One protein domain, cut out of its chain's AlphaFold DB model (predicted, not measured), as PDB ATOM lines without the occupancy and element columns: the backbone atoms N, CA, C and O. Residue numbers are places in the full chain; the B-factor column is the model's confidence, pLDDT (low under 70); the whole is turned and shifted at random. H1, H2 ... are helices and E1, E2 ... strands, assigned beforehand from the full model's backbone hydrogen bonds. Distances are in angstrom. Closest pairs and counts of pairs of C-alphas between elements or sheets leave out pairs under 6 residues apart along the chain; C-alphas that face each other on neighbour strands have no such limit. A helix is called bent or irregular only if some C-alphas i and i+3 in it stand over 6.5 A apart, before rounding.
ATOM      1  N   ILE A 690      62.081  21.779   7.617       44.31
ATOM      2  CA  ILE A 690      61.667  22.379   6.340       44.31
ATOM      3  C   ILE A 690      60.145  22.274   6.105       44.31
ATOM      4  O   ILE A 690      59.561  23.163   5.507       44.31
ATOM      5  N   PHE A 691      59.472  21.231   6.611       42.19
ATOM      6  CA  PHE A 691      58.013  21.090   6.475       42.19
ATOM      7  C   PHE A 691      57.218  21.693   7.639       42.19
ATOM      8  O   PHE A 691      55.993  21.710   7.578       42.19
ATOM      9  N   ARG A 692      57.877  22.122   8.723       40.34
ATOM     10  CA  ARG A 692      57.197  22.683   9.903       40.34
ATOM     11  C   ARG A 692      57.308  24.196  10.010       40.34
ATOM     12  O   ARG A 692      56.374  24.790  10.534       40.34
ATOM     13  N   ASP A 693      58.385  24.787   9.504       38.56
ATOM     14  CA  ASP A 693      58.622  26.224   9.672       38.56
ATOM     15  C   ASP A 693      58.375  27.049   8.389       38.56
ATOM     16  O   ASP A 693      58.226  28.263   8.492       38.56
ATOM     17  N   GLU A 694      58.251  26.431   7.201       42.66
ATOM     18  CA  GLU A 694      58.155  27.163   5.915       42.66
ATOM     19  C   GLU A 694      57.071  26.661   4.932       42.66
ATOM     20  O   GLU A 694      57.009  27.144   3.804       42.66
ATOM     21  N   ASP A 695      56.181  25.742   5.337       40.06
ATOM     22  CA  ASP A 695      54.958  25.411   4.577       40.06
ATOM     23  C   ASP A 695      53.779  26.236   5.133       40.06
ATOM     24  O   ASP A 695      53.096  25.775   6.051       40.06
ATOM     25  N   PRO A 696      53.493  27.454   4.631       40.75
ATOM     26  CA  PRO A 696      52.303  28.201   5.031       40.75
ATOM     27  C   PRO A 696      51.001  27.574   4.506       40.75
ATOM     28  O   PRO A 696      49.918  28.034   4.849       40.75
ATOM     29  N   GLY A 697      51.033  26.477   3.744       41.84
ATOM     30  CA  GLY A 697      49.854  25.622   3.559       41.84
ATOM     31  C   GLY A 697      49.495  24.849   4.834       41.84
ATOM     32  O   GLY A 697      48.321  24.573   5.091       41.84
ATOM     33  N   VAL A 698      50.497  24.574   5.674       40.59
ATOM     34  CA  VAL A 698      50.363  24.246   7.098       40.59
ATOM     35  C   VAL A 698      50.594  25.527   7.901       40.59
ATOM     36  O   VAL A 698      51.368  25.574   8.855       40.59
ATOM     37  N   LEU A 699      49.891  26.607   7.530       36.56
ATOM     38  CA  LEU A 699      49.628  27.701   8.462       36.56
ATOM     39  C   LEU A 699      49.260  27.069   9.808       36.56
ATOM     40  O   LEU A 699      48.603  26.027   9.844       36.56
ATOM     41  N   GLY A 700      49.663  27.690  10.912       38.53
ATOM     42  CA  GLY A 700      49.219  27.340  12.261       38.53
ATOM     43  C   GLY A 700      47.711  27.555  12.453       38.53
ATOM     44  O   GLY A 700      47.289  28.227  13.389       38.53
ATOM     45  N   VAL A 701      46.884  27.024  11.549       46.09
ATOM     46  CA  VAL A 701      45.466  26.789  11.731       46.09
ATOM     47  C   VAL A 701      45.344  26.000  13.021       46.09
ATOM     48  O   VAL A 701      46.159  25.116  13.276       46.09
ATOM     49  N   ASN A 702      44.352  26.354  13.836       53.25
ATOM     50  CA  ASN A 702      44.046  25.769  15.138       53.25
ATOM     51  C   ASN A 702      43.945  24.229  15.079       53.25
ATOM     52  O   ASN A 702      42.845  23.674  15.092       53.25
ATOM     53  N   SER A 703      45.084  23.536  15.027       61.28
ATOM     54  CA  SER A 703      45.173  22.104  15.237       61.28
ATOM     55  C   SER A 703      44.664  21.874  16.645       61.28
ATOM     56  O   SER A 703      45.134  22.474  17.614       61.28
ATOM     57  N   THR A 704      43.610  21.081  16.746       70.50
ATOM     58  CA  THR A 704      42.975  20.786  18.023       70.50
ATOM     59  C   THR A 704      43.151  19.316  18.316       70.50
ATOM     60  O   THR A 704      43.051  18.471  17.434       70.50
ATOM     61  N   LEU A 705      43.298  18.977  19.590       79.31
ATOM     62  CA  LEU A 705      43.022  17.612  20.004       79.31
ATOM     63  C   LEU A 705      41.506  17.383  19.876       79.31
ATOM     64  O   LEU A 705      40.727  18.239  20.327       79.31
ATOM     65  N   PRO A 706      41.065  16.301  19.218       81.19
ATOM     66  CA  PRO A 706      39.660  15.952  19.217       81.19
ATOM     67  C   PRO A 706      39.172  15.611  20.622       81.19
ATOM     68  O   PRO A 706      39.932  15.210  21.503       81.19
ATOM     69  N   ARG A 707      37.875  15.798  20.835       81.19
ATOM     70  CA  ARG A 707      37.167  15.470  22.072       81.19
ATOM     71  C   ARG A 707      36.154  14.374  21.787       81.19
ATOM     72  O   ARG A 707      35.724  14.197  20.652       81.19
ATOM     73  N   ARG A 708      35.675  13.722  22.845       79.25
ATOM     74  CA  ARG A 708      34.582  12.742  22.765       79.25
ATOM     75  C   ARG A 708      33.350  13.264  22.018       79.25
ATOM     76  O   ARG A 708      32.645  12.503  21.360       79.25
ATOM     77  N   SER A 709      33.083  14.559  22.154       84.88
ATOM     78  CA  SER A 709      31.949  15.238  21.543       84.88
ATOM     79  C   SER A 709      32.091  15.482  20.042       84.88
ATOM     80  O   SER A 709      31.100  15.814  19.400       84.88
ATOM     81  N   ASP A 710      33.298  15.369  19.488       90.56
ATOM     82  CA  ASP A 710      33.596  15.796  18.126       90.56
ATOM     83  C   ASP A 710      33.389  14.657  17.107       90.56
ATOM     84  O   ASP A 710      33.855  13.542  17.307       90.56
ATOM     85  N   VAL A 711      32.721  14.919  15.986       93.44
ATOM     86  CA  VAL A 711      32.611  13.967  14.870       93.44
ATOM     87  C   VAL A 711      33.923  13.962  14.091       93.44
ATOM     88  O   VAL A 711      34.339  14.991  13.556       93.44
ATOM     89  N   LEU A 712      34.575  12.803  14.022       92.19
ATOM     90  CA  LEU A 712      35.898  12.633  13.428       92.19
ATOM     91  C   LEU A 712      35.805  12.138  11.989       92.19
ATOM     92  O   LEU A 712      35.188  11.111  11.706       92.19
ATOM     93  N   ILE A 713      36.470  12.841  11.079       92.50
ATOM     94  CA  ILE A 713      36.505  12.537   9.651       92.50
ATOM     95  C   ILE A 713      37.938  12.152   9.289       92.50
ATOM     96  O   ILE A 713      38.814  12.996   9.102       92.50
ATOM     97  N   GLY A 714      38.179  10.845   9.218       88.75
ATOM     98  CA  GLY A 714      39.482  10.290   8.881       88.75
ATOM     99  C   GLY A 714      39.801  10.381   7.401       88.75
ATOM    100  O   GLY A 714      39.063   9.843   6.580       88.75
ATOM    101  N   THR A 715      40.937  10.988   7.075       84.12
ATOM    102  CA  THR A 715      41.517  10.968   5.722       84.12
ATOM    103  C   THR A 715      42.748  10.078   5.621       84.12
ATOM    104  O   THR A 715      43.192   9.803   4.513       84.12
ATOM    105  N   ARG A 716      43.313   9.663   6.766       78.31
ATOM    106  CA  ARG A 716      44.438   8.729   6.872       78.31
ATOM    107  C   ARG A 716      44.134   7.589   7.822       78.31
ATOM    108  O   ARG A 716      44.407   6.446   7.503       78.31
ATOM    109  N   MET A 717      43.547   7.891   8.977       77.75
ATOM    110  CA  MET A 717      43.223   6.888   9.994       77.75
ATOM    111  C   MET A 717      42.024   5.998   9.611       77.75
ATOM    112  O   MET A 717      41.730   5.049  10.314       77.75
ATOM    113  N   ASN A 718      41.368   6.261   8.480       77.25
ATOM    114  CA  ASN A 718      40.255   5.479   7.940       77.25
ATOM    115  C   ASN A 718      40.697   4.691   6.690       77.25
ATOM    116  O   ASN A 718      39.977   4.636   5.699       77.25
ATOM    117  N   THR A 719      41.907   4.111   6.716       76.00
ATOM    118  CA  THR A 719      42.437   3.316   5.596       76.00
ATOM    119  C   THR A 719      42.582   1.835   5.933       76.00
ATOM    120  O   THR A 719      43.071   1.468   7.000       76.00
ATOM    121  N   LYS A 720      42.246   0.947   4.985       75.06
ATOM    122  CA  LYS A 720      42.535  -0.499   5.107       75.06
ATOM    123  C   LYS A 720      44.033  -0.770   5.275       75.06
ATOM    124  O   LYS A 720      44.422  -1.779   5.862       75.06
ATOM    125  N   ALA A 721      44.887   0.153   4.820       70.06
ATOM    126  CA  ALA A 721      46.332   0.019   4.956       70.06
ATOM    127  C   ALA A 721      46.805  -0.012   6.415       70.06
ATOM    128  O   ALA A 721      47.856  -0.583   6.659       70.06
ATOM    129  N   ILE A 722      46.028   0.476   7.388       74.75
ATOM    130  CA  ILE A 722      46.409   0.501   8.813       74.75
ATOM    131  C   ILE A 722      45.570  -0.436   9.693       74.75
ATOM    132  O   ILE A 722      45.621  -0.340  10.924       74.75
ATOM    133  N   GLY A 723      44.839  -1.371   9.079       78.88
ATOM    134  CA  GLY A 723      44.158  -2.443   9.802       78.88
ATOM    135  C   GLY A 723      43.041  -1.943  10.698       78.88
ATOM    136  O   GLY A 723      42.136  -1.270  10.222       78.88
ATOM    137  N   ALA A 724      43.149  -2.239  11.990       72.50
ATOM    138  CA  ALA A 724      42.142  -1.958  13.010       72.50
ATOM    139  C   ALA A 724      41.665  -0.509  13.066       72.50
ATOM    140  O   ALA A 724      40.534  -0.239  13.449       72.50
ATOM    141  N   TYR A 725      42.512   0.435  12.660       79.38
ATOM    142  CA  TYR A 725      42.117   1.838  12.617       79.38
ATOM    143  C   TYR A 725      41.045   2.135  11.574       79.38
ATOM    144  O   TYR A 725      40.305   3.096  11.744       79.38
ATOM    145  N   TYR A 726      40.928   1.300  10.537       81.25
ATOM    146  CA  TYR A 726      40.010   1.502   9.426       81.25
ATOM    147  C   TYR A 726      38.589   1.829   9.893       81.25
ATOM    148  O   TYR A 726      38.063   2.877   9.551       81.25
ATOM    149  N   SER A 727      37.990   0.996  10.740       81.00
ATOM    150  CA  SER A 727      36.638   1.228  11.264       81.00
ATOM    151  C   SER A 727      36.630   1.966  12.602       81.00
ATOM    152  O   SER A 727      35.574   2.240  13.159       81.00
ATOM    153  N   TRP A 728      37.788   2.339  13.140       83.69
ATOM    154  CA  TRP A 728      37.920   2.826  14.512       83.69
ATOM    155  C   TRP A 728      37.118   4.095  14.799       83.69
ATOM    156  O   TRP A 728      36.545   4.242  15.879       83.69
ATOM    157  N   PHE A 729      37.012   5.003  13.828       87.12
ATOM    158  CA  PHE A 729      36.191   6.205  13.990       87.12
ATOM    159  C   PHE A 729      34.692   5.930  13.993       87.12
ATOM    160  O   PHE A 729      33.956   6.739  14.541       87.12
ATOM    161  N   GLU A 730      34.231   4.801  13.464       85.50
ATOM    162  CA  GLU A 730      32.813   4.415  13.520       85.50
ATOM    163  C   GLU A 730      32.375   4.119  14.960       85.50
ATOM    164  O   GLU A 730      31.212   4.290  15.310       85.50
ATOM    165  N   TYR A 731      33.326   3.765  15.830       84.94
ATOM    166  CA  TYR A 731      33.098   3.492  17.250       84.94
ATOM    167  C   TYR A 731      33.346   4.709  18.144       84.94
ATOM    168  O   TYR A 731      33.109   4.655  19.352       84.94
ATOM    169  N   HIS A 732      33.777   5.834  17.566       84.75
ATOM    170  CA  HIS A 732      33.932   7.081  18.301       84.75
ATOM    171  C   HIS A 732      32.558   7.594  18.791       84.75
ATOM    172  O   HIS A 732      31.621   7.623  17.992       84.75
ATOM    173  N   PRO A 733      32.385   8.031  20.059       83.19
ATOM    174  CA  PRO A 733      31.054   8.309  20.613       83.19
ATOM    175  C   PRO A 733      30.198   9.290  19.797       83.19
ATOM    176  O   PRO A 733      29.050   8.981  19.484       83.19
ATOM    177  N   ALA A 734      30.752  10.432  19.382       86.88
ATOM    178  CA  ALA A 734      30.017  11.383  18.546       86.88
ATOM    179  C   ALA A 734      29.771  10.869  17.118       86.88
ATOM    180  O   ALA A 734      28.731  11.177  16.538       86.88
ATOM    181  N   ASN A 735      30.682  10.064  16.560       91.88
ATOM    182  CA  ASN A 735      30.472   9.429  15.258       91.88
ATOM    183  C   ASN A 735      29.335   8.416  15.323       91.88
ATOM    184  O   ASN A 735      28.498   8.438  14.439       91.88
ATOM    185  N   ARG A 736      29.238   7.606  16.386       86.81
ATOM    186  CA  ARG A 736      28.127   6.661  16.577       86.81
ATOM    187  C   ARG A 736      26.779   7.371  16.601       86.81
ATOM    188  O   ARG A 736      25.866   6.958  15.898       86.81
ATOM    189  N   ILE A 737      26.662   8.451  17.375       88.31
ATOM    190  CA  ILE A 737      25.428   9.252  17.447       88.31
ATOM    191  C   ILE A 737      25.104   9.853  16.076       88.31
ATOM    192  O   ILE A 737      23.964   9.804  15.613       88.31
ATOM    193  N   PHE A 738      26.116  10.396  15.401       93.69
ATOM    194  CA  PHE A 738      25.957  10.962  14.071       93.69
ATOM    195  C   PHE A 738      25.571   9.910  13.018       93.69
ATOM    196  O   PHE A 738      24.666  10.144  12.222       93.69
ATOM    197  N   ASP A 739      26.200   8.739  13.029       91.62
ATOM    198  CA  ASP A 739      25.936   7.651  12.093       91.62
ATOM    199  C   ASP A 739      24.566   7.010  12.348       91.62
ATOM    200  O   ASP A 739      23.874   6.710  11.381       91.62
ATOM    201  N   GLN A 740      24.105   6.907  13.601       89.38
ATOM    202  CA  GLN A 740      22.725   6.518  13.928       89.38
ATOM    203  C   GLN A 740      21.706   7.507  13.353       89.38
ATOM    204  O   GLN A 740      20.692   7.099  12.786       89.38
ATOM    205  N   PHE A 741      21.982   8.812  13.445       93.25
ATOM    206  CA  PHE A 741      21.151   9.828  12.804       93.25
ATOM    207  C   PHE A 741      21.152   9.658  11.275       93.25
ATOM    208  O   PHE A 741      20.101   9.686  10.633       93.25
ATOM    209  N   VAL A 742      22.325   9.438  10.673       93.25
ATOM    210  CA  VAL A 742      22.466   9.206   9.227       93.25
ATOM    211  C   VAL A 742      21.778   7.915   8.784       93.25
ATOM    212  O   VAL A 742      21.224   7.878   7.690       93.25
ATOM    213  N   GLU A 743      21.777   6.870   9.601       89.06
ATOM    214  CA  GLU A 743      21.095   5.610   9.322       89.06
ATOM    215  C   GLU A 743      19.574   5.748   9.429       89.06
ATOM    216  O   GLU A 743      18.855   5.285   8.546       89.06
ATOM    217  N   ALA A 744      19.080   6.448  10.453       89.69
ATOM    218  CA  ALA A 744      17.651   6.674  10.649       89.69
ATOM    219  C   ALA A 744      17.030   7.548   9.548       89.69
ATOM    220  O   ALA A 744      15.872   7.353   9.170       89.69
ATOM    221  N   TYR A 745      17.783   8.527   9.036       92.50
ATOM    222  CA  TYR A 745      17.238   9.555   8.150       92.50
ATOM    223  C   TYR A 745      17.828   9.577   6.734       92.50
ATOM    224  O   TYR A 745      17.202  10.143   5.836       92.50
ATOM    225  N   GLY A 746      19.005   8.999   6.504       88.56
ATOM    226  CA  GLY A 746      19.733   9.043   5.233       88.56
ATOM    227  C   GLY A 746      19.568   7.805   4.343       88.56
ATOM    228  O   GLY A 746      18.760   6.919   4.604       88.56
ATOM    229  N   GLY A 747      20.356   7.747   3.263       79.81
ATOM    230  CA  GLY A 747      20.448   6.597   2.350       79.81
ATOM    231  C   GLY A 747      19.390   6.544   1.243       79.81
ATOM    232  O   GLY A 747      18.378   7.243   1.274       79.81
ATOM    233  N   ILE A 748      19.640   5.717   0.220       69.69
ATOM    234  CA  ILE A 748      18.729   5.548  -0.925       69.69
ATOM    235  C   ILE A 748      17.396   4.972  -0.433       69.69
ATOM    236  O   ILE A 748      17.358   3.882   0.130       69.69
ATOM    237  N   GLY A 749      16.303   5.702  -0.670       67.69
ATOM    238  CA  GLY A 749      14.972   5.355  -0.157       67.69
ATOM    239  C   GLY A 749      14.703   5.831   1.275       67.69
ATOM    240  O   GLY A 749      13.575   5.707   1.744       67.69
ATOM    241  N   GLY A 750      15.701   6.418   1.942       80.19
ATOM    242  CA  GLY A 750      15.559   7.048   3.248       80.19
ATOM    243  C   GLY A 750      14.813   8.381   3.198       80.19
ATOM    244  O   GLY A 750      14.558   8.955   2.131       80.19
ATOM    245  N   PHE A 751      14.478   8.893   4.385       80.31
ATOM    246  CA  PHE A 751      13.687  10.112   4.543       80.31
ATOM    247  C   PHE A 751      14.328  11.297   3.815       80.31
ATOM    248  O   PHE A 751      13.654  11.950   3.025       80.31
ATOM    249  N   TYR A 752      15.635  11.514   3.970       82.00
ATOM    250  CA  TYR A 752      16.360  12.612   3.336       82.00
ATOM    251  C   TYR A 752      16.273  12.584   1.803       82.00
ATOM    252  O   TYR A 752      15.970  13.609   1.195       82.00
ATOM    253  N   HIS A 753      16.445  11.417   1.165       80.06
ATOM    254  CA  HIS A 753      16.297  11.279  -0.295       80.06
ATOM    255  C   HIS A 753      14.880  11.619  -0.763       80.06
ATOM    256  O   HIS A 753      14.720  12.242  -1.810       80.06
ATOM    257  N   SER A 754      13.854  11.278   0.025       77.88
ATOM    258  CA  SER A 754      12.457  11.616  -0.293       77.88
ATOM    259  C   SER A 754      12.160  13.125  -0.267       77.88
ATOM    260  O   SER A 754      11.180  13.575  -0.869       77.88
ATOM    261  N   LEU A 755      13.011  13.908   0.407       76.00
ATOM    262  CA  LEU A 755      12.907  15.365   0.508       76.00
ATOM    263  C   LEU A 755      13.618  16.095  -0.629       76.00
ATOM    264  O   LEU A 755      13.357  17.280  -0.840       76.00
ATOM    265  N   LEU A 756      14.513  15.423  -1.356       79.25
ATOM    266  CA  LEU A 756      15.247  16.059  -2.440       79.25
ATOM    267  C   LEU A 756      14.302  16.354  -3.617       79.25
ATOM    268  O   LEU A 756      13.439  15.530  -3.939       79.25
ATOM    269  N   PRO A 757      14.441  17.517  -4.283       70.75
ATOM    270  CA  PRO A 757      13.647  17.827  -5.461       70.75
ATOM    271  C   PRO A 757      13.897  16.766  -6.531       70.75
ATOM    272  O   PRO A 757      15.000  16.650  -7.070       70.75
ATOM    273  N   ASN A 758      12.873  15.975  -6.842       62.41
ATOM    274  CA  ASN A 758      12.942  15.056  -7.965       62.41
ATOM    275  C   ASN A 758      13.171  15.858  -9.258       62.41
ATOM    276  O   ASN A 758      12.533  16.892  -9.468       62.41
ATOM    277  N   ASN A 759      14.087  15.379 -10.110       55.69
ATOM    278  CA  ASN A 759      14.445  15.988 -11.397       55.69
ATOM    279  C   ASN A 759      13.209  16.517 -12.147       55.69
ATOM    280  O   ASN A 759      12.192  15.828 -12.224       55.69
ATOM    281  N   ALA A 760      13.341  17.687 -12.780       54.88
ATOM    282  CA  ALA A 760      12.271  18.452 -13.436       54.88
ATOM    283  C   ALA A 760      11.373  17.670 -14.430       54.88
ATOM    284  O   ALA A 760      10.295  18.140 -14.787       54.88
ATOM    285  N   ASN A 761      11.779  16.469 -14.855       56.34
ATOM    286  CA  ASN A 761      11.025  15.610 -15.770       56.34
ATOM    287  C   ASN A 761      10.101  14.589 -15.082       56.34
ATOM    288  O   ASN A 761       9.224  14.034 -15.744       56.34
ATOM    289  N   SER A 762      10.234  14.329 -13.777       55.00
ATOM    290  CA  SER A 762       9.261  13.511 -13.045       55.00
ATOM    291  C   SER A 762       8.250  14.427 -12.360       55.00
ATOM    292  O   SER A 762       8.455  14.872 -11.236       55.00
ATOM    293  N   GLN A 763       7.135  14.700 -13.037       47.84
ATOM    294  CA  GLN A 763       6.041  15.583 -12.591       47.84
ATOM    295  C   GLN A 763       5.299  15.139 -11.305       47.84
ATOM    296  O   GLN A 763       4.214  15.632 -11.004       47.84
ATOM    297  N   ARG A 764       5.856  14.222 -10.511       48.88
ATOM    298  CA  ARG A 764       5.392  13.947  -9.148       48.88
ATOM    299  C   ARG A 764       6.337  14.650  -8.183       48.88
ATOM    300  O   ARG A 764       7.286  14.051  -7.683       48.88
ATOM    301  N   PHE A 765       6.073  15.938  -7.975       46.94
ATOM    302  CA  PHE A 765       6.688  16.729  -6.915       46.94
ATOM    303  C   PHE A 765       6.612  15.946  -5.602       46.94
ATOM    304  O   PHE A 765       5.533  15.454  -5.246       46.94
ATOM    305  N   SER A 766       7.726  15.828  -4.874       52.56
ATOM    306  CA  SER A 766       7.612  15.503  -3.457       52.56
ATOM    307  C   SER A 766       6.751  16.621  -2.855       52.56
ATOM    308  O   SER A 766       7.001  17.806  -3.062       52.56
ATOM    309  N   LYS A 767       5.641  16.272  -2.199       57.06
ATOM    310  CA  LYS A 767       4.745  17.264  -1.572       57.06
ATOM    311  C   LYS A 767       5.375  17.925  -0.335       57.06
ATOM    312  O   LYS A 767       4.693  18.658   0.376       57.06
ATOM    313  N   LEU A 768       6.633  17.609  -0.033       63.38
ATOM    314  CA  LEU A 768       7.301  18.003   1.194       63.38
ATOM    315  C   LEU A 768       8.007  19.352   0.978       63.38
ATOM    316  O   LEU A 768       8.617  19.553  -0.072       63.38
ATOM    317  N   PRO A 769       7.898  20.303   1.927       74.56
ATOM    318  CA  PRO A 769       8.517  21.619   1.796       74.56
ATOM    319  C   PRO A 769      10.030  21.512   1.585       74.56
ATOM    320  O   PRO A 769      10.700  20.779   2.311       74.56
ATOM    321  N   SER A 770      10.580  22.298   0.656       68.38
ATOM    322  CA  SER A 770      12.019  22.317   0.347       68.38
ATOM    323  C   SER A 770      12.908  22.651   1.550       68.38
ATOM    324  O   SER A 770      14.065  22.257   1.570       68.38
ATOM    325  N   GLY A 771      12.369  23.320   2.574       83.62
ATOM    326  CA  GLY A 771      13.092  23.615   3.815       83.62
ATOM    327  C   GLY A 771      13.196  22.442   4.798       83.62
ATOM    328  O   GLY A 771      13.832  22.586   5.836       83.62
ATOM    329  N   LEU A 772      12.559  21.290   4.542       86.00
ATOM    330  CA  LEU A 772      12.603  20.162   5.480       86.00
ATOM    331  C   LEU A 772      13.943  19.414   5.436       86.00
ATOM    332  O   LEU A 772      14.407  18.952   6.474       86.00
ATOM    333  N   SER A 773      14.582  19.322   4.265       87.38
ATOM    334  CA  SER A 773      15.928  18.745   4.140       87.38
ATOM    335  C   SER A 773      16.975  19.625   4.823       87.38
ATOM    336  O   SER A 773      17.835  19.101   5.523       87.38
ATOM    337  N   GLU A 774      16.858  20.949   4.686       90.31
ATOM    338  CA  GLU A 774      17.693  21.927   5.399       90.31
ATOM    339  C   GLU A 774      17.505  21.796   6.912       90.31
ATOM    340  O   GLU A 774      18.478  21.568   7.618       90.31
ATOM    341  N   LYS A 775      16.257  21.762   7.399       93.62
ATOM    342  CA  LYS A 775      15.976  21.531   8.825       93.62
ATOM    343  C   LYS A 775      16.545  20.220   9.357       93.62
ATOM    344  O   LYS A 775      16.927  20.164  10.521       93.62
ATOM    345  N   LEU A 776      16.568  19.156   8.552       93.44
ATOM    346  CA  LEU A 776      17.142  17.876   8.965       93.44
ATOM    347  C   LEU A 776      18.669  17.959   9.098       93.44
ATOM    348  O   LEU A 776      19.230  17.407  10.039       93.44
ATOM    349  N   VAL A 777      19.324  18.676   8.182       95.19
ATOM    350  CA  VAL A 777      20.765  18.960   8.243       95.19
ATOM    351  C   VAL A 777      21.090  19.835   9.454       95.19
ATOM    352  O   VAL A 777      21.995  19.492  10.213       95.19
ATOM    353  N   ASP A 778      20.308  20.891   9.688       95.81
ATOM    354  CA  ASP A 778      20.448  21.764  10.856       95.81
ATOM    355  C   ASP A 778      20.231  20.977  12.152       95.81
ATOM    356  O   ASP A 778      21.000  21.116  13.093       95.81
ATOM    357  N   SER A 779      19.247  20.069  12.182       96.19
ATOM    358  CA  SER A 779      18.996  19.201  13.341       96.19
ATOM    359  C   SER A 779      20.188  18.287  13.632       96.19
ATOM    360  O   SER A 779      20.562  18.127  14.791       96.19
ATOM    361  N   ALA A 780      20.817  17.709  12.603       95.31
ATOM    362  CA  ALA A 780      22.023  16.899  12.771       95.31
ATOM    363  C   ALA A 780      23.205  17.737  13.286       95.31
ATOM    364  O   ALA A 780      23.959  17.292  14.152       95.31
ATOM    365  N   PHE A 781      23.357  18.959  12.770       96.94
ATOM    366  CA  PHE A 781      24.401  19.885  13.195       96.94
ATOM    367  C   PHE A 781      24.195  20.341  14.646       96.94
ATOM    368  O   PHE A 781      25.125  20.277  15.448       96.94
ATOM    369  N   GLU A 782      22.976  20.738  15.022       96.25
ATOM    370  CA  GLU A 782      22.609  21.140  16.386       96.25
ATOM    371  C   GLU A 782      22.701  19.979  17.381       96.25
ATOM    372  O   GLU A 782      23.150  20.173  18.512       96.25
ATOM    373  N   MET A 783      22.345  18.758  16.970       95.06
ATOM    374  CA  MET A 783      22.512  17.549  17.784       95.06
ATOM    375  C   MET A 783      23.964  17.397  18.257       95.06
ATOM    376  O   MET A 783      24.208  17.167  19.441       95.06
ATOM    377  N   ILE A 784      24.932  17.584  17.359       94.12
ATOM    378  CA  ILE A 784      26.354  17.481  17.699       94.12
ATOM    379  C   ILE A 784      26.844  18.729  18.444       94.12
ATOM    380  O   ILE A 784      27.449  18.623  19.512       94.12
ATOM    381  N   THR A 785      26.561  19.919  17.917       94.00
ATOM    382  CA  THR A 785      27.158  21.173  18.407       94.00
ATOM    383  C   THR A 785      26.518  21.718  19.677       94.00
ATOM    384  O   THR A 785      27.208  22.344  20.476       94.00
ATOM    385  N   LYS A 786      25.222  21.484  19.908       91.06
ATOM    386  CA  LYS A 786      24.493  22.010  21.076       91.06
ATOM    387  C   LYS A 786      24.187  20.931  22.105       91.06
ATOM    388  O   LYS A 786      24.342  21.177  23.298       91.06
ATOM    389  N   HIS A 787      23.767  19.746  21.667       84.00
ATOM    390  CA  HIS A 787      23.247  18.722  22.580       84.00
ATOM    391  C   HIS A 787      24.300  17.724  23.064       84.00
ATOM    392  O   HIS A 787      24.185  17.214  24.175       84.00
ATOM    393  N   HIS A 788      25.359  17.493  22.290       80.81
ATOM    394  CA  HIS A 788      26.408  16.541  22.640       80.81
ATOM    395  C   HIS A 788      27.664  17.233  23.206       80.81
ATOM    396  O   HIS A 788      28.776  17.039  22.724       80.81
ATOM    397  N   GLY A 789      27.490  18.080  24.226       78.00
ATOM    398  CA  GLY A 789      28.608  18.677  24.974       78.00
ATOM    399  C   GLY A 789      29.450  19.704  24.204       78.00
ATOM    400  O   GLY A 789      30.630  19.872  24.508       78.00
ATOM    401  N   GLY A 790      28.880  20.386  23.205       87.44
ATOM    402  CA  GLY A 790      29.630  21.369  22.417       87.44
ATOM    403  C   GLY A 790      30.516  20.741  21.338       87.44
ATOM    404  O   GLY A 790      31.641  21.208  21.131       87.44
ATOM    405  N   GLY A 791      30.060  19.651  20.714       90.06
ATOM    406  CA  GLY A 791      30.798  18.906  19.695       90.06
ATOM    407  C   GLY A 791      31.143  19.721  18.453       90.06
ATOM    408  O   GLY A 791      30.475  20.695  18.119       90.06
ATOM    409  N   ARG A 792      32.207  19.327  17.755       94.31
ATOM    410  CA  ARG A 792      32.664  19.917  16.486       94.31
ATOM    411  C   ARG A 792      32.764  18.838  15.417       94.31
ATOM    412  O   ARG A 792      32.821  17.661  15.747       94.31
ATOM    413  N   PHE A 793      32.872  19.223  14.152       95.38
ATOM    414  CA  PHE A 793      33.302  18.307  13.098       95.38
ATOM    415  C   PHE A 793      34.784  18.541  12.842       95.38
ATOM    416  O   PHE A 793      35.198  19.672  12.597       95.38
ATOM    417  N   LEU A 794      35.585  17.487  12.951       93.12
ATOM    418  CA  LEU A 794      37.028  17.559  12.783       93.12
ATOM    419  C   LEU A 794      37.442  16.691  11.609       93.12
ATOM    420  O   LEU A 794      37.163  15.493  11.589       93.12
ATOM    421  N   MET A 795      38.133  17.285  10.644       92.31
ATOM    422  CA  MET A 795      38.708  16.556   9.525       92.31
ATOM    423  C   MET A 795      40.202  16.398   9.732       92.31
ATOM    424  O   MET A 795      40.911  17.364  10.001       92.31
ATOM    425  N   GLN A 796      40.676  15.164   9.608       88.69
ATOM    426  CA  GLN A 796      42.099  14.903   9.625       88.69
ATOM    427  C   GLN A 796      42.716  15.467   8.345       88.69
ATOM    428  O   GLN A 796      42.298  15.107   7.243       88.69
ATOM    429  N   ASP A 797      43.732  16.308   8.467       85.00
ATOM    430  CA  ASP A 797      44.577  16.653   7.339       85.00
ATOM    431  C   ASP A 797      45.402  15.426   6.938       85.00
ATOM    432  O   ASP A 797      46.064  14.785   7.754       85.00
ATOM    433  N   TYR A 798      45.361  15.067   5.659       80.75
ATOM    434  CA  TYR A 798      46.019  13.858   5.178       80.75
ATOM    435  C   TYR A 798      47.549  14.007   5.141       80.75
ATOM    436  O   TYR A 798      48.249  12.992   5.107       80.75
ATOM    437  N   ARG A 799      48.080  15.241   5.145       74.88
ATOM    438  CA  ARG A 799      49.523  15.522   5.072       74.88
ATOM    439  C   ARG A 799      50.172  15.500   6.451       74.88
ATOM    440  O   ARG A 799      51.026  14.650   6.705       74.88
ATOM    441  N   SER A 800      49.734  16.399   7.325       73.88
ATOM    442  CA  SER A 800      50.223  16.560   8.701       73.88
ATOM    443  C   SER A 800      49.634  15.527   9.662       73.88
ATOM    444  O   SER A 800      50.219  15.237  10.702       73.88
ATOM    445  N   GLY A 801      48.483  14.937   9.311       77.31
ATOM    446  CA  GLY A 801      47.725  14.046  10.188       77.31
ATOM    447  C   GLY A 801      46.955  14.781  11.277       77.31
ATOM    448  O   GLY A 801      46.345  14.103  12.116       77.31
ATOM    449  N   ASP A 802      47.046  16.109  11.317       81.31
ATOM    450  CA  ASP A 802      46.474  16.962  12.349       81.31
ATOM    451  C   ASP A 802      44.971  17.123  12.153       81.31
ATOM    452  O   ASP A 802      44.426  16.814  11.095       81.31
ATOM    453  N   TRP A 803      44.272  17.555  13.198       84.62
ATOM    454  CA  TRP A 803      42.820  17.672  13.173       84.62
ATOM    455  C   TRP A 803      42.406  19.121  12.985       84.62
ATOM    456  O   TRP A 803      42.630  19.965  13.855       84.62
ATOM    457  N   LEU A 804      41.760  19.381  11.854       89.06
ATOM    458  CA  LEU A 804      41.239  20.684  11.483       89.06
ATOM    459  C   LEU A 804      39.769  20.778  11.878       89.06
ATOM    460  O   LEU A 804      38.974  19.890  11.559       89.06
ATOM    461  N   VAL A 805      39.406  21.860  12.565       91.81
ATOM    462  CA  VAL A 805      38.004  22.167  12.861       91.81
ATOM    463  C   VAL A 805      37.326  22.632  11.584       91.81
ATOM    464  O   VAL A 805      37.692  23.675  11.049       91.81
ATOM    465  N   LEU A 806      36.330  21.878  11.123       93.50
ATOM    466  CA  LEU A 806      35.485  22.321  10.025       93.50
ATOM    467  C   LEU A 806      34.651  23.512  10.485       93.50
ATOM    468  O   LEU A 806      34.057  23.493  11.568       93.50
ATOM    469  N   ASN A 807      34.576  24.540   9.647       94.38
ATOM    470  CA  ASN A 807      33.631  25.619   9.879       94.38
ATOM    471  C   ASN A 807      32.183  25.111   9.705       94.38
ATOM    472  O   ASN A 807      31.930  23.975   9.293       94.38
ATOM    473  N   GLU A 808      31.205  25.944  10.057       95.00
ATOM    474  CA  GLU A 808      29.787  25.570   9.992       95.00
ATOM    475  C   GLU A 808      29.358  25.153   8.577       95.00
ATOM    476  O   GLU A 808      28.699  24.127   8.414       95.00
ATOM    477  N   ALA A 809      29.792  25.878   7.542       94.75
ATOM    478  CA  ALA A 809      29.440  25.567   6.158       94.75
ATOM    479  C   ALA A 809      30.020  24.217   5.699       94.75
ATOM    480  O   ALA A 809      29.305  23.412   5.100       94.75
ATOM    481  N   GLU A 810      31.283  23.941   6.027       93.88
ATOM    482  CA  GLU A 810      31.955  22.666   5.737       93.88
ATOM    483  C   GLU A 810      31.313  21.497   6.495       93.88
ATOM    484  O   GLU A 810      31.104  20.418   5.935       93.88
ATOM    485  N   SER A 811      30.944  21.717   7.760       95.56
ATOM    486  CA  SER A 811      30.234  20.732   8.582       95.56
ATOM    487  C   SER A 811      28.868  20.394   7.979       95.56
ATOM    488  O   SER A 811      28.526  19.223   7.821       95.56
ATOM    489  N   ILE A 812      28.106  21.412   7.572       95.00
ATOM    490  CA  ILE A 812      26.811  21.268   6.893       95.00
ATOM    491  C   ILE A 812      26.967  20.510   5.567       95.00
ATOM    492  O   ILE A 812      26.158  19.630   5.266       95.00
ATOM    493  N   GLU A 813      27.996  20.812   4.771       92.81
ATOM    494  CA  GLU A 813      28.283  20.088   3.526       92.81
ATOM    495  C   GLU A 813      28.590  18.609   3.796       92.81
ATOM    496  O   GLU A 813      28.038  17.722   3.136       92.81
ATOM    497  N   TYR A 814      29.402  18.323   4.816       94.06
ATOM    498  CA  TYR A 814      29.704  16.957   5.228       94.06
ATOM    499  C   TYR A 814      28.447  16.195   5.676       94.06
ATOM    500  O   TYR A 814      28.224  15.061   5.240       94.06
ATOM    501  N   ILE A 815      27.583  16.824   6.480       95.38
ATOM    502  CA  ILE A 815      26.308  16.244   6.924       95.38
ATOM    503  C   ILE A 815      25.419  15.910   5.724       95.38
ATOM    504  O   ILE A 815      24.921  14.788   5.625       95.38
ATOM    505  N   LYS A 816      25.264  16.841   4.773       93.31
ATOM    506  CA  LYS A 816      24.499  16.615   3.534       93.31
ATOM    507  C   LYS A 816      25.044  15.426   2.752       93.31
ATOM    508  O   LYS A 816      24.270  14.555   2.350       93.31
ATOM    509  N   LYS A 817      26.370  15.360   2.577       92.06
ATOM    510  CA  LYS A 817      27.053  14.234   1.924       92.06
ATOM    511  C   LYS A 817      26.736  12.916   2.631       92.06
ATOM    512  O   LYS A 817      26.364  11.947   1.970       92.06
ATOM    513  N   ARG A 818      26.843  12.864   3.961       93.69
ATOM    514  CA  ARG A 818      26.591  11.643   4.742       93.69
ATOM    515  C   ARG A 818      25.125  11.222   4.719       93.69
ATOM    516  O   ARG A 818      24.874  10.047   4.482       93.69
ATOM    517  N   LEU A 819      24.172  12.146   4.841       93.00
ATOM    518  CA  LEU A 819      22.738  11.848   4.711       93.00
ATOM    519  C   LEU A 819      22.367  11.341   3.313       93.00
ATOM    520  O   LEU A 819      21.558  10.423   3.181       93.00
ATOM    521  N   LEU A 820      22.981  11.890   2.261       89.56
ATOM    522  CA  LEU A 820      22.756  11.417   0.897       89.56
ATOM    523  C   LEU A 820      23.286   9.993   0.687       89.56
ATOM    524  O   LEU A 820      22.630   9.178   0.037       89.56
ATOM    525  N   ILE A 821      24.474   9.701   1.214       90.38
ATOM    526  CA  ILE A 821      25.092   8.378   1.107       90.38
ATOM    527  C   ILE A 821      24.349   7.360   1.984       90.38
ATOM    528  O   ILE A 821      24.092   6.248   1.536       90.38
ATOM    529  N   GLY A 822      23.968   7.734   3.208       89.25
ATOM    530  CA  GLY A 822      23.388   6.845   4.217       89.25
ATOM    531  C   GLY A 822      24.403   5.896   4.859       89.25
ATOM    532  O   GLY A 822      25.608   6.178   4.916       89.25
ATOM    533  N   ASN A 823      23.896   4.757   5.342       83.31
ATOM    534  CA  ASN A 823      24.714   3.678   5.896       83.31
ATOM    535  C   ASN A 823      25.699   3.158   4.827       83.31
ATOM    536  O   ASN A 823      25.291   2.818   3.712       83.31
ATOM    537  N   LYS A 824      26.993   3.092   5.177       77.94
ATOM    538  CA  LYS A 824      28.074   2.626   4.292       77.94
ATOM    539  C   LYS A 824      27.822   1.205   3.777       77.94
ATOM    540  O   LYS A 824      28.025   0.947   2.594       77.94
ATOM    541  N   ASN A 825      27.300   0.333   4.640       78.00
ATOM    542  CA  ASN A 825      27.082  -1.087   4.355       78.00
ATOM    543  C   ASN A 825      25.695  -1.369   3.756       78.00
ATOM    544  O   ASN A 825      25.437  -2.463   3.263       78.00
ATOM    545  N   GLY A 826      24.788  -0.386   3.796       76.56
ATOM    546  CA  GLY A 826      23.379  -0.582   3.452       76.56
ATOM    547  C   GLY A 826      23.023  -0.327   1.987       76.56
ATOM    548  O   GLY A 826      21.918  -0.667   1.570       76.56
ATOM    549  N   ASN A 827      23.895   0.308   1.192       84.88
ATOM    550  CA  ASN A 827      23.562   0.645  -0.193       84.88
ATOM    551  C   ASN A 827      24.778   0.827  -1.119       84.88
ATOM    552  O   ASN A 827      25.914   1.030  -0.695       84.88
ATOM    553  N   THR A 828      24.507   0.811  -2.428       85.94
ATOM    554  CA  THR A 828      25.511   0.939  -3.497       85.94
ATOM    555  C   THR A 828      26.313   2.239  -3.425       85.94
ATOM    556  O   THR A 828      27.484   2.258  -3.787       85.94
ATOM    557  N   MET A 829      25.697   3.336  -2.979       85.31
ATOM    558  CA  MET A 829      26.351   4.643  -2.909       85.31
ATOM    559  C   MET A 829      27.390   4.687  -1.782       85.31
ATOM    560  O   MET A 829      28.490   5.197  -1.988       85.31
ATOM    561  N   GLY A 830      27.063   4.091  -0.631       86.62
ATOM    562  CA  GLY A 830      27.993   3.840   0.472       86.62
ATOM    563  C   GLY A 830      29.205   3.043   0.015       86.62
ATOM    564  O   GLY A 830      30.330   3.516   0.161       86.62
ATOM    565  N   ALA A 831      28.971   1.912  -0.654       87.25
ATOM    566  CA  ALA A 831      30.038   1.071  -1.191       87.25
ATOM    567  C   ALA A 831      30.919   1.806  -2.221       87.25
ATOM    568  O   ALA A 831      32.139   1.673  -2.197       87.25
ATOM    569  N   ILE A 832      30.338   2.614  -3.121       88.94
ATOM    570  CA  ILE A 832      31.119   3.402  -4.091       88.94
ATOM    571  C   ILE A 832      31.985   4.442  -3.379       88.94
ATOM    572  O   ILE A 832      33.163   4.571  -3.712       88.94
ATOM    573  N   GLN A 833      31.426   5.180  -2.415       89.69
ATOM    574  CA  GLN A 833      32.190   6.175  -1.665       89.69
ATOM    575  C   GLN A 833      33.334   5.512  -0.888       89.69
ATOM    576  O   GLN A 833      34.455   6.001  -0.966       89.69
ATOM    577  N   GLU A 834      33.080   4.377  -0.229       87.31
ATOM    578  CA  GLU A 834      34.113   3.592   0.455       87.31
ATOM    579  C   GLU A 834      35.243   3.207  -0.511       87.31
ATOM    580  O   GLU A 834      36.414   3.421  -0.216       87.31
ATOM    581  N   GLN A 835      34.919   2.704  -1.707       88.94
ATOM    582  CA  GLN A 835      35.942   2.363  -2.701       88.94
ATOM    583  C   GLN A 835      36.731   3.582  -3.189       88.94
ATOM    584  O   GLN A 835      37.937   3.472  -3.415       88.94
ATOM    585  N   ILE A 836      36.089   4.743  -3.350       90.50
ATOM    586  CA  ILE A 836      36.792   5.982  -3.711       90.50
ATOM    587  C   ILE A 836      37.758   6.389  -2.595       90.50
ATOM    588  O   ILE A 836      38.907   6.712  -2.894       90.50
ATOM    589  N   ASP A 837      37.323   6.326  -1.339       87.31
ATOM    590  CA  ASP A 837      38.149   6.668  -0.180       87.31
ATOM    591  C   ASP A 837      39.350   5.710  -0.063       87.31
ATOM    592  O   ASP A 837      40.491   6.157   0.036       87.31
ATOM    593  N   LEU A 838      39.146   4.403  -0.261       85.19
ATOM    594  CA  LEU A 838      40.234   3.415  -0.289       85.19
ATOM    595  C   LEU A 838      41.240   3.654  -1.417       85.19
ATOM    596  O   LEU A 838      42.450   3.470  -1.242       85.19
ATOM    597  N   LEU A 839      40.758   4.040  -2.601       87.38
ATOM    598  CA  LEU A 839      41.632   4.384  -3.716       87.38
ATOM    599  C   LEU A 839      42.410   5.669  -3.426       87.38
ATOM    600  O   LEU A 839      43.606   5.713  -3.719       87.38
ATOM    601  N   LEU A 840      41.768   6.682  -2.837       87.38
ATOM    602  CA  LEU A 840      42.425   7.918  -2.408       87.38
ATOM    603  C   LEU A 840      43.541   7.622  -1.412       87.38
ATOM    604  O   LEU A 840      44.665   8.085  -1.605       87.38
ATOM    605  N   ASP A 841      43.268   6.794  -0.412       83.25
ATOM    606  CA  ASP A 841      44.253   6.408   0.591       83.25
ATOM    607  C   ASP A 841      45.435   5.673  -0.025       83.25
ATOM    608  O   ASP A 841      46.591   5.980   0.268       83.25
ATOM    609  N   LYS A 842      45.172   4.730  -0.937       82.94
ATOM    610  CA  LYS A 842      46.234   4.009  -1.639       82.94
ATOM    611  C   LYS A 842      47.123   4.954  -2.445       82.94
ATOM    612  O   LYS A 842      48.326   4.721  -2.528       82.94
ATOM    613  N   GLN A 843      46.558   6.010  -3.032       84.12
ATOM    614  CA  GLN A 843      47.345   7.020  -3.742       84.12
ATOM    615  C   GLN A 843      48.116   7.942  -2.790       84.12
ATOM    616  O   GLN A 843      49.241   8.317  -3.113       84.12
ATOM    617  N   ARG A 844      47.539   8.290  -1.633       80.25
ATOM    618  CA  ARG A 844      48.146   9.186  -0.635       80.25
ATOM    619  C   ARG A 844      49.254   8.521   0.176       80.25
ATOM    620  O   ARG A 844      50.291   9.138   0.409       80.25
ATOM    621  N   PHE A 845      49.042   7.280   0.605       76.19
ATOM    622  CA  PHE A 845      49.881   6.607   1.604       76.19
ATOM    623  C   PHE A 845      50.531   5.323   1.102       76.19
ATOM    624  O   PHE A 845      51.555   4.918   1.641       76.19
ATOM    625  N   GLY A 846      49.970   4.696   0.069       72.94
ATOM    626  CA  GLY A 846      50.505   3.450  -0.461       72.94
ATOM    627  C   GLY A 846      51.764   3.627  -1.311       72.94
ATOM    628  O   GLY A 846      52.183   4.729  -1.684       72.94
ATOM    629  N   THR A 847      52.331   2.493  -1.717       68.19
ATOM    630  CA  THR A 847      53.456   2.385  -2.652       68.19
ATOM    631  C   THR A 847      53.373   3.307  -3.884       68.19
ATOM    632  O   THR A 847      54.431   3.846  -4.237       68.19
ATOM    633  N   PRO A 848      52.198   3.573  -4.514       65.12
ATOM    634  CA  PRO A 848      52.099   4.423  -5.704       65.12
ATOM    635  C   PRO A 848      52.390   5.914  -5.493       65.12
ATOM    636  O   PRO A 848      52.593   6.602  -6.492       65.12
ATOM    637  N   ARG A 849      52.455   6.423  -4.250       64.62
ATOM    638  CA  ARG A 849      52.699   7.849  -3.932       64.62
ATOM    639  C   ARG A 849      53.879   8.464  -4.705       64.62
ATOM    640  O   ARG A 849      53.816   9.614  -5.121       64.62
ATOM    641  N   ASN A 850      54.938   7.688  -4.948       54.91
ATOM    642  CA  ASN A 850      56.172   8.177  -5.582       54.91
ATOM    643  C   ASN A 850      56.115   8.205  -7.121       54.91
ATOM    644  O   ASN A 850      57.035   8.714  -7.757       54.91
ATOM    645  N   ALA A 851      55.047   7.699  -7.746       60.62
ATOM    646  CA  ALA A 851      54.780   7.939  -9.164       60.62
ATOM    647  C   ALA A 851      54.163   9.340  -9.324       60.62
ATOM    648  O   ALA A 851      53.005   9.470  -9.722       60.62
ATOM    649  N   LEU A 852      54.927  10.371  -8.939       56.91
ATOM    650  CA  LEU A 852      54.445  11.699  -8.531       56.91
ATOM    651  C   LEU A 852      53.393  12.300  -9.475       56.91
ATOM    652  O   LEU A 852      52.323  12.696  -9.022       56.91
ATOM    653  N   SER A 853      53.617  12.270 -10.792       61.31
ATOM    654  CA  SER A 853      52.668  12.861 -11.745       61.31
ATOM    655  C   SER A 853      51.363  12.073 -11.911       61.31
ATOM    656  O   SER A 853      50.317  12.668 -12.159       61.31
ATOM    657  N   MET A 854      51.378  10.742 -11.777       64.75
ATOM    658  CA  MET A 854      50.153   9.941 -11.898       64.75
ATOM    659  C   MET A 854      49.412   9.814 -10.572       64.75
ATOM    660  O   MET A 854      48.183   9.804 -10.581       64.75
ATOM    661  N   SER A 855      50.129   9.724  -9.450       72.69
ATOM    662  CA  SER A 855      49.508   9.649  -8.126       72.69
ATOM    663  C   SER A 855      48.731  10.927  -7.828       72.69
ATOM    664  O   SER A 855      47.554  10.851  -7.488       72.69
ATOM    665  N   TRP A 856      49.335  12.094  -8.061       70.19
ATOM    666  CA  TRP A 856      48.695  13.380  -7.797       70.19
ATOM    667  C   TRP A 856      47.427  13.599  -8.634       70.19
ATOM    668  O   TRP A 856      46.346  13.798  -8.081       70.19
ATOM    669  N   ASN A 857      47.520  13.430  -9.956       79.00
ATOM    670  CA  ASN A 857      46.356  13.521 -10.843       79.00
ATOM    671  C   ASN A 857      45.261  12.508 -10.475       79.00
ATOM    672  O   ASN A 857      44.074  12.813 -10.571       79.00
ATOM    673  N   SER A 858      45.642  11.309 -10.018       85.19
ATOM    674  CA  SER A 858      44.678  10.313  -9.540       85.19
ATOM    675  C   SER A 858      43.990  10.760  -8.251       85.19
ATOM    676  O   SER A 858      42.793  10.540  -8.113       85.19
ATOM    677  N   GLN A 859      44.705  11.402  -7.322       86.12
ATOM    678  CA  GLN A 859      44.113  11.940  -6.094       86.12
ATOM    679  C   GLN A 859      43.108  13.050  -6.401       86.12
ATOM    680  O   GLN A 859      41.980  12.985  -5.917       86.12
ATOM    681  N   LEU A 860      43.483  14.018  -7.243       84.12
ATOM    682  CA  LEU A 860      42.575  15.082  -7.680       84.12
ATOM    683  C   LEU A 860      41.351  14.499  -8.383       84.12
ATOM    684  O   LEU A 860      40.227  14.818  -8.009       84.12
ATOM    685  N   PHE A 861      41.555  13.575  -9.328       88.94
ATOM    686  CA  PHE A 861      40.466  12.899 -10.030       88.94
ATOM    687  C   PHE A 861      39.527  12.155  -9.079       88.94
ATOM    688  O   PHE A 861      38.314  12.266  -9.221       88.94
ATOM    689  N   LEU A 862      40.057  11.388  -8.124       89.94
ATOM    690  CA  LEU A 862      39.248  10.617  -7.179       89.94
ATOM    691  C   LEU A 862      38.505  11.523  -6.191       89.94
ATOM    692  O   LEU A 862      37.354  11.251  -5.860       89.94
ATOM    693  N   HIS A 863      39.122  12.623  -5.762       87.38
ATOM    694  CA  HIS A 863      38.472  13.631  -4.931       87.38
ATOM    695  C   HIS A 863      37.328  14.320  -5.692       87.38
ATOM    696  O   HIS A 863      36.202  14.405  -5.195       87.38
ATOM    697  N   ASP A 864      37.576  14.708  -6.943       86.56
ATOM    698  CA  ASP A 864      36.563  15.216  -7.866       86.56
ATOM    699  C   ASP A 864      35.454  14.203  -8.122       86.56
ATOM    700  O   ASP A 864      34.280  14.564  -8.202       86.56
ATOM    701  N   LEU A 865      35.816  12.930  -8.276       88.31
ATOM    702  CA  LEU A 865      34.874  11.844  -8.480       88.31
ATOM    703  C   LEU A 865      33.997  11.676  -7.243       88.31
ATOM    704  O   LEU A 865      32.788  11.589  -7.409       88.31
ATOM    705  N   SER A 866      34.556  11.714  -6.030       87.62
ATOM    706  CA  SER A 866      33.776  11.696  -4.786       87.62
ATOM    707  C   SER A 866      32.783  12.857  -4.746       87.62
ATOM    708  O   SER A 866      31.587  12.636  -4.551       87.62
ATOM    709  N   LYS A 867      33.238  14.087  -5.028       86.19
ATOM    710  CA  LYS A 867      32.360  15.267  -5.094       86.19
ATOM    711  C   LYS A 867      31.272  15.114  -6.157       86.19
ATOM    712  O   LYS A 867      30.106  15.393  -5.895       86.19
ATOM    713  N   LYS A 868      31.614  14.628  -7.353       85.69
ATOM    714  CA  LYS A 868      30.667  14.442  -8.466       85.69
ATOM    715  C   LYS A 868      29.655  13.347  -8.163       85.69
ATOM    716  O   LYS A 868      28.469  13.572  -8.375       85.69
ATOM    717  N   VAL A 869      30.096  12.195  -7.670       82.94
ATOM    718  CA  VAL A 869      29.240  11.054  -7.318       82.94
ATOM    719  C   VAL A 869      28.201  11.483  -6.283       82.94
ATOM    720  O   VAL A 869      27.027  11.169  -6.453       82.94
ATOM    721  N   VAL A 870      28.600  12.287  -5.294       77.75
ATOM    722  CA  VAL A 870      27.718  12.780  -4.222       77.75
ATOM    723  C   VAL A 870      26.916  14.027  -4.615       77.75
ATOM    724  O   VAL A 870      25.840  14.238  -4.078       77.75
ATOM    725  N   SER A 871      27.358  14.846  -5.570       74.56
ATOM    726  CA  SER A 871      26.579  16.028  -5.973       74.56
ATOM    727  C   SER A 871      25.199  15.638  -6.517       74.56
ATOM    728  O   SER A 871      25.081  14.858  -7.472       74.56
ATOM    729  N   THR A 872      24.144  16.204  -5.934       63.78
ATOM    730  CA  THR A 872      22.773  15.960  -6.399       63.78
ATOM    731  C   THR A 872      22.575  16.530  -7.812       63.78
ATOM    732  O   THR A 872      23.210  17.523  -8.183       63.78
ATOM    733  N   PRO A 873      21.671  15.966  -8.641       61.28
ATOM    734  CA  PRO A 873      21.291  16.583  -9.915       61.28
ATOM    735  C   PRO A 873      20.862  18.049  -9.754       61.28
ATOM    736  O   PRO A 873      21.181  18.879 -10.602       61.28
ATOM    737  N   PHE A 874      20.220  18.366  -8.624       52.75
ATOM    738  CA  PHE A 874      19.824  19.714  -8.228       52.75
ATOM    739  C   PHE A 874      21.021  20.641  -7.978       52.75
ATOM    740  O   PHE A 874      21.056  21.736  -8.526       52.75
ATOM    741  N   GLU A 875      22.043  20.220  -7.230       58.31
ATOM    742  CA  GLU A 875      23.276  21.007  -7.056       58.31
ATOM    743  C   GLU A 875      24.024  21.184  -8.382       58.31
ATOM    744  O   GLU A 875      24.546  22.263  -8.672       58.31
ATOM    745  N   ARG A 876      24.018  20.162  -9.248       63.62
ATOM    746  CA  ARG A 876      24.565  20.284 -10.606       63.62
ATOM    747  C   ARG A 876      23.775  21.284 -11.454       63.62
ATOM    748  O   ARG A 876      24.387  21.982 -12.253       63.62
ATOM    749  N   GLU A 877      22.458  21.395 -11.294       55.50
ATOM    750  CA  GLU A 877      21.649  22.438 -11.943       55.50
ATOM    751  C   GLU A 877      21.865  23.824 -11.326       55.50
ATOM    752  O   GLU A 877      22.127  24.779 -12.052       55.50
ATOM    753  N   MET A 878      21.860  23.948 -10.000       47.41
ATOM    754  CA  MET A 878      22.106  25.212  -9.296       47.41
ATOM    755  C   MET A 878      23.507  25.763  -9.575       47.41
ATOM    756  O   MET A 878      23.668  26.969  -9.768       47.41
ATOM    757  N   SER A 879      24.521  24.899  -9.685       51.91
ATOM    758  CA  SER A 879      25.873  25.317 -10.077       51.91
ATOM    759  C   SER A 879      25.935  25.809 -11.531       51.91
ATOM    760  O   SER A 879      26.704  26.719 -11.830       51.91
ATOM    761  N   LYS A 880      25.084  25.285 -12.430       59.56
ATOM    762  CA  LYS A 880      24.912  25.825 -13.792       59.56
ATOM    763  C   LYS A 880      24.176  27.167 -13.799       59.56
ATOM    764  O   LYS A 880      24.447  27.979 -14.674       59.56
TER     765      LYS A 880
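What this domain is: This is residues 690 to 880 of the 1063 residues of the protein "Hypothetical protein" of Pseudo-nitzschia delicatissima (UniProt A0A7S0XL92). Helix H7 sits in the middle, with the side-by-side pair H4 and H6 and a small sheet of three short strands next to it; a second, longer pair of helices, H8 and H10, meets one end of H7 and reaches away from it. The loop of residues 756 to 770 lies at one end of the longest axis and H1 at the other. The printed part has 191 residues, with eleven named helices and three named strands that follow along the chain as H1 E1 H2 H3 H4 H5 H6 E2 E3 H7 H8 H9 H10 H11; the class is mostly helix, and the mixed sheet has the order E1 E2 E3. It is compact, with a radius of gyration of the C-alphas of 17.7 A, and spans 57 by 40 by 32 A.

Where its parts are: H1 is residues 690 to 693, beginning at C-alpha 690 (61.667, 22.379, 6.340). E1 is 711 to 713, H2 720 to 725, H3 728 to 731, H4 733 to 745 (18.6 A), H5 751 to 755 and H6 771 to 787 (21.9 A), with a kink of 30 degrees near residue 781. E2 is 793 to 796, E3 803 to 805, H7 808 to 821 (19.9 A), H8 828 to 845 (25.5 A), H9 847 to 850, H10 852 to 870 (27.1 A) and H11 873 to 880, ending at C-alpha 880 (24.912, 25.825, -13.792). H2 and H9 are irregular: C-alphas 721 and 724 are 9.3 A apart, C-alphas 847 and 850 7.0 A.

How they stand to each other: H7 is the hub, touching five helices. It touches H6 at a steep tilt of 65 degrees, opposite ways, closest at the C-alphas of Val 777 and Ile 815, 6.3 A. H4 and H7 touch only at their ends, C-alphas of Val 742 and Leu 819 closest at 5.2 A. H4 touches H6 at a shallow tilt of 19 degrees, opposite ways, C-alphas of Phe 741 and Ala 780 closest at 7.1 A. H5 touches H6, C-alphas of Leu 755 and Ser 773 closest at 5.8 A. H7 is on the sheet, at a height over the sheet of 10.8 A; H3, H4 and, only just, with 5 pairs of C-alphas within 10 A, H6 are on it too, but only graze it. E1 and E2 are parallel, with N 713 and O 794 at 2.8 A; with H2 to H6 between them they form a strand-helix-strand unit, two parallel neighbour strands joined through helices. The hairpin E2 and E3 is antiparallel, with N 795 and O 804 at 2.9 A. H8 touches H10 at a shallow tilt of 21 degrees, opposite ways, C-alphas of Gln 843 and Ser 855 closest at 5.6 A. With residue 821 alone H7 only just touches H8, with 3 pairs of C-alphas within 8 A, Ile 821 and Gly 830 closest at 5.4 A. H9 touches H8 and H10 only at the corner, only just, with 3 pairs of C-alphas within 8 A each. H2 is close to but not clearly touching H8, C-alphas of Lys 720 and Leu 838 closest at 7.1 A; H1 and H11 touch no helix. Every O i to N i+4 pair is within hydrogen-bond range in H4, H5, H6, H7, H8 and H11; H10 has 14 of 15, H2 0 of 2 with 1 of 3 O i to N i+3 pairs, and H1, H3 and H9 are too short for an i+4 pair.

The domain as a whole: The two C-alphas farthest apart, those of Ile 690 and Gln 763, are 59.2 A apart. The printed part has no cut, and the links H1 to E1 and H5 to H6 are long. The mean pLDDT of the printed part is 78.3; it is under 70 at 45 residues, among them 690 to 703, 758 to 768, 847 to 854 and 872 to 880.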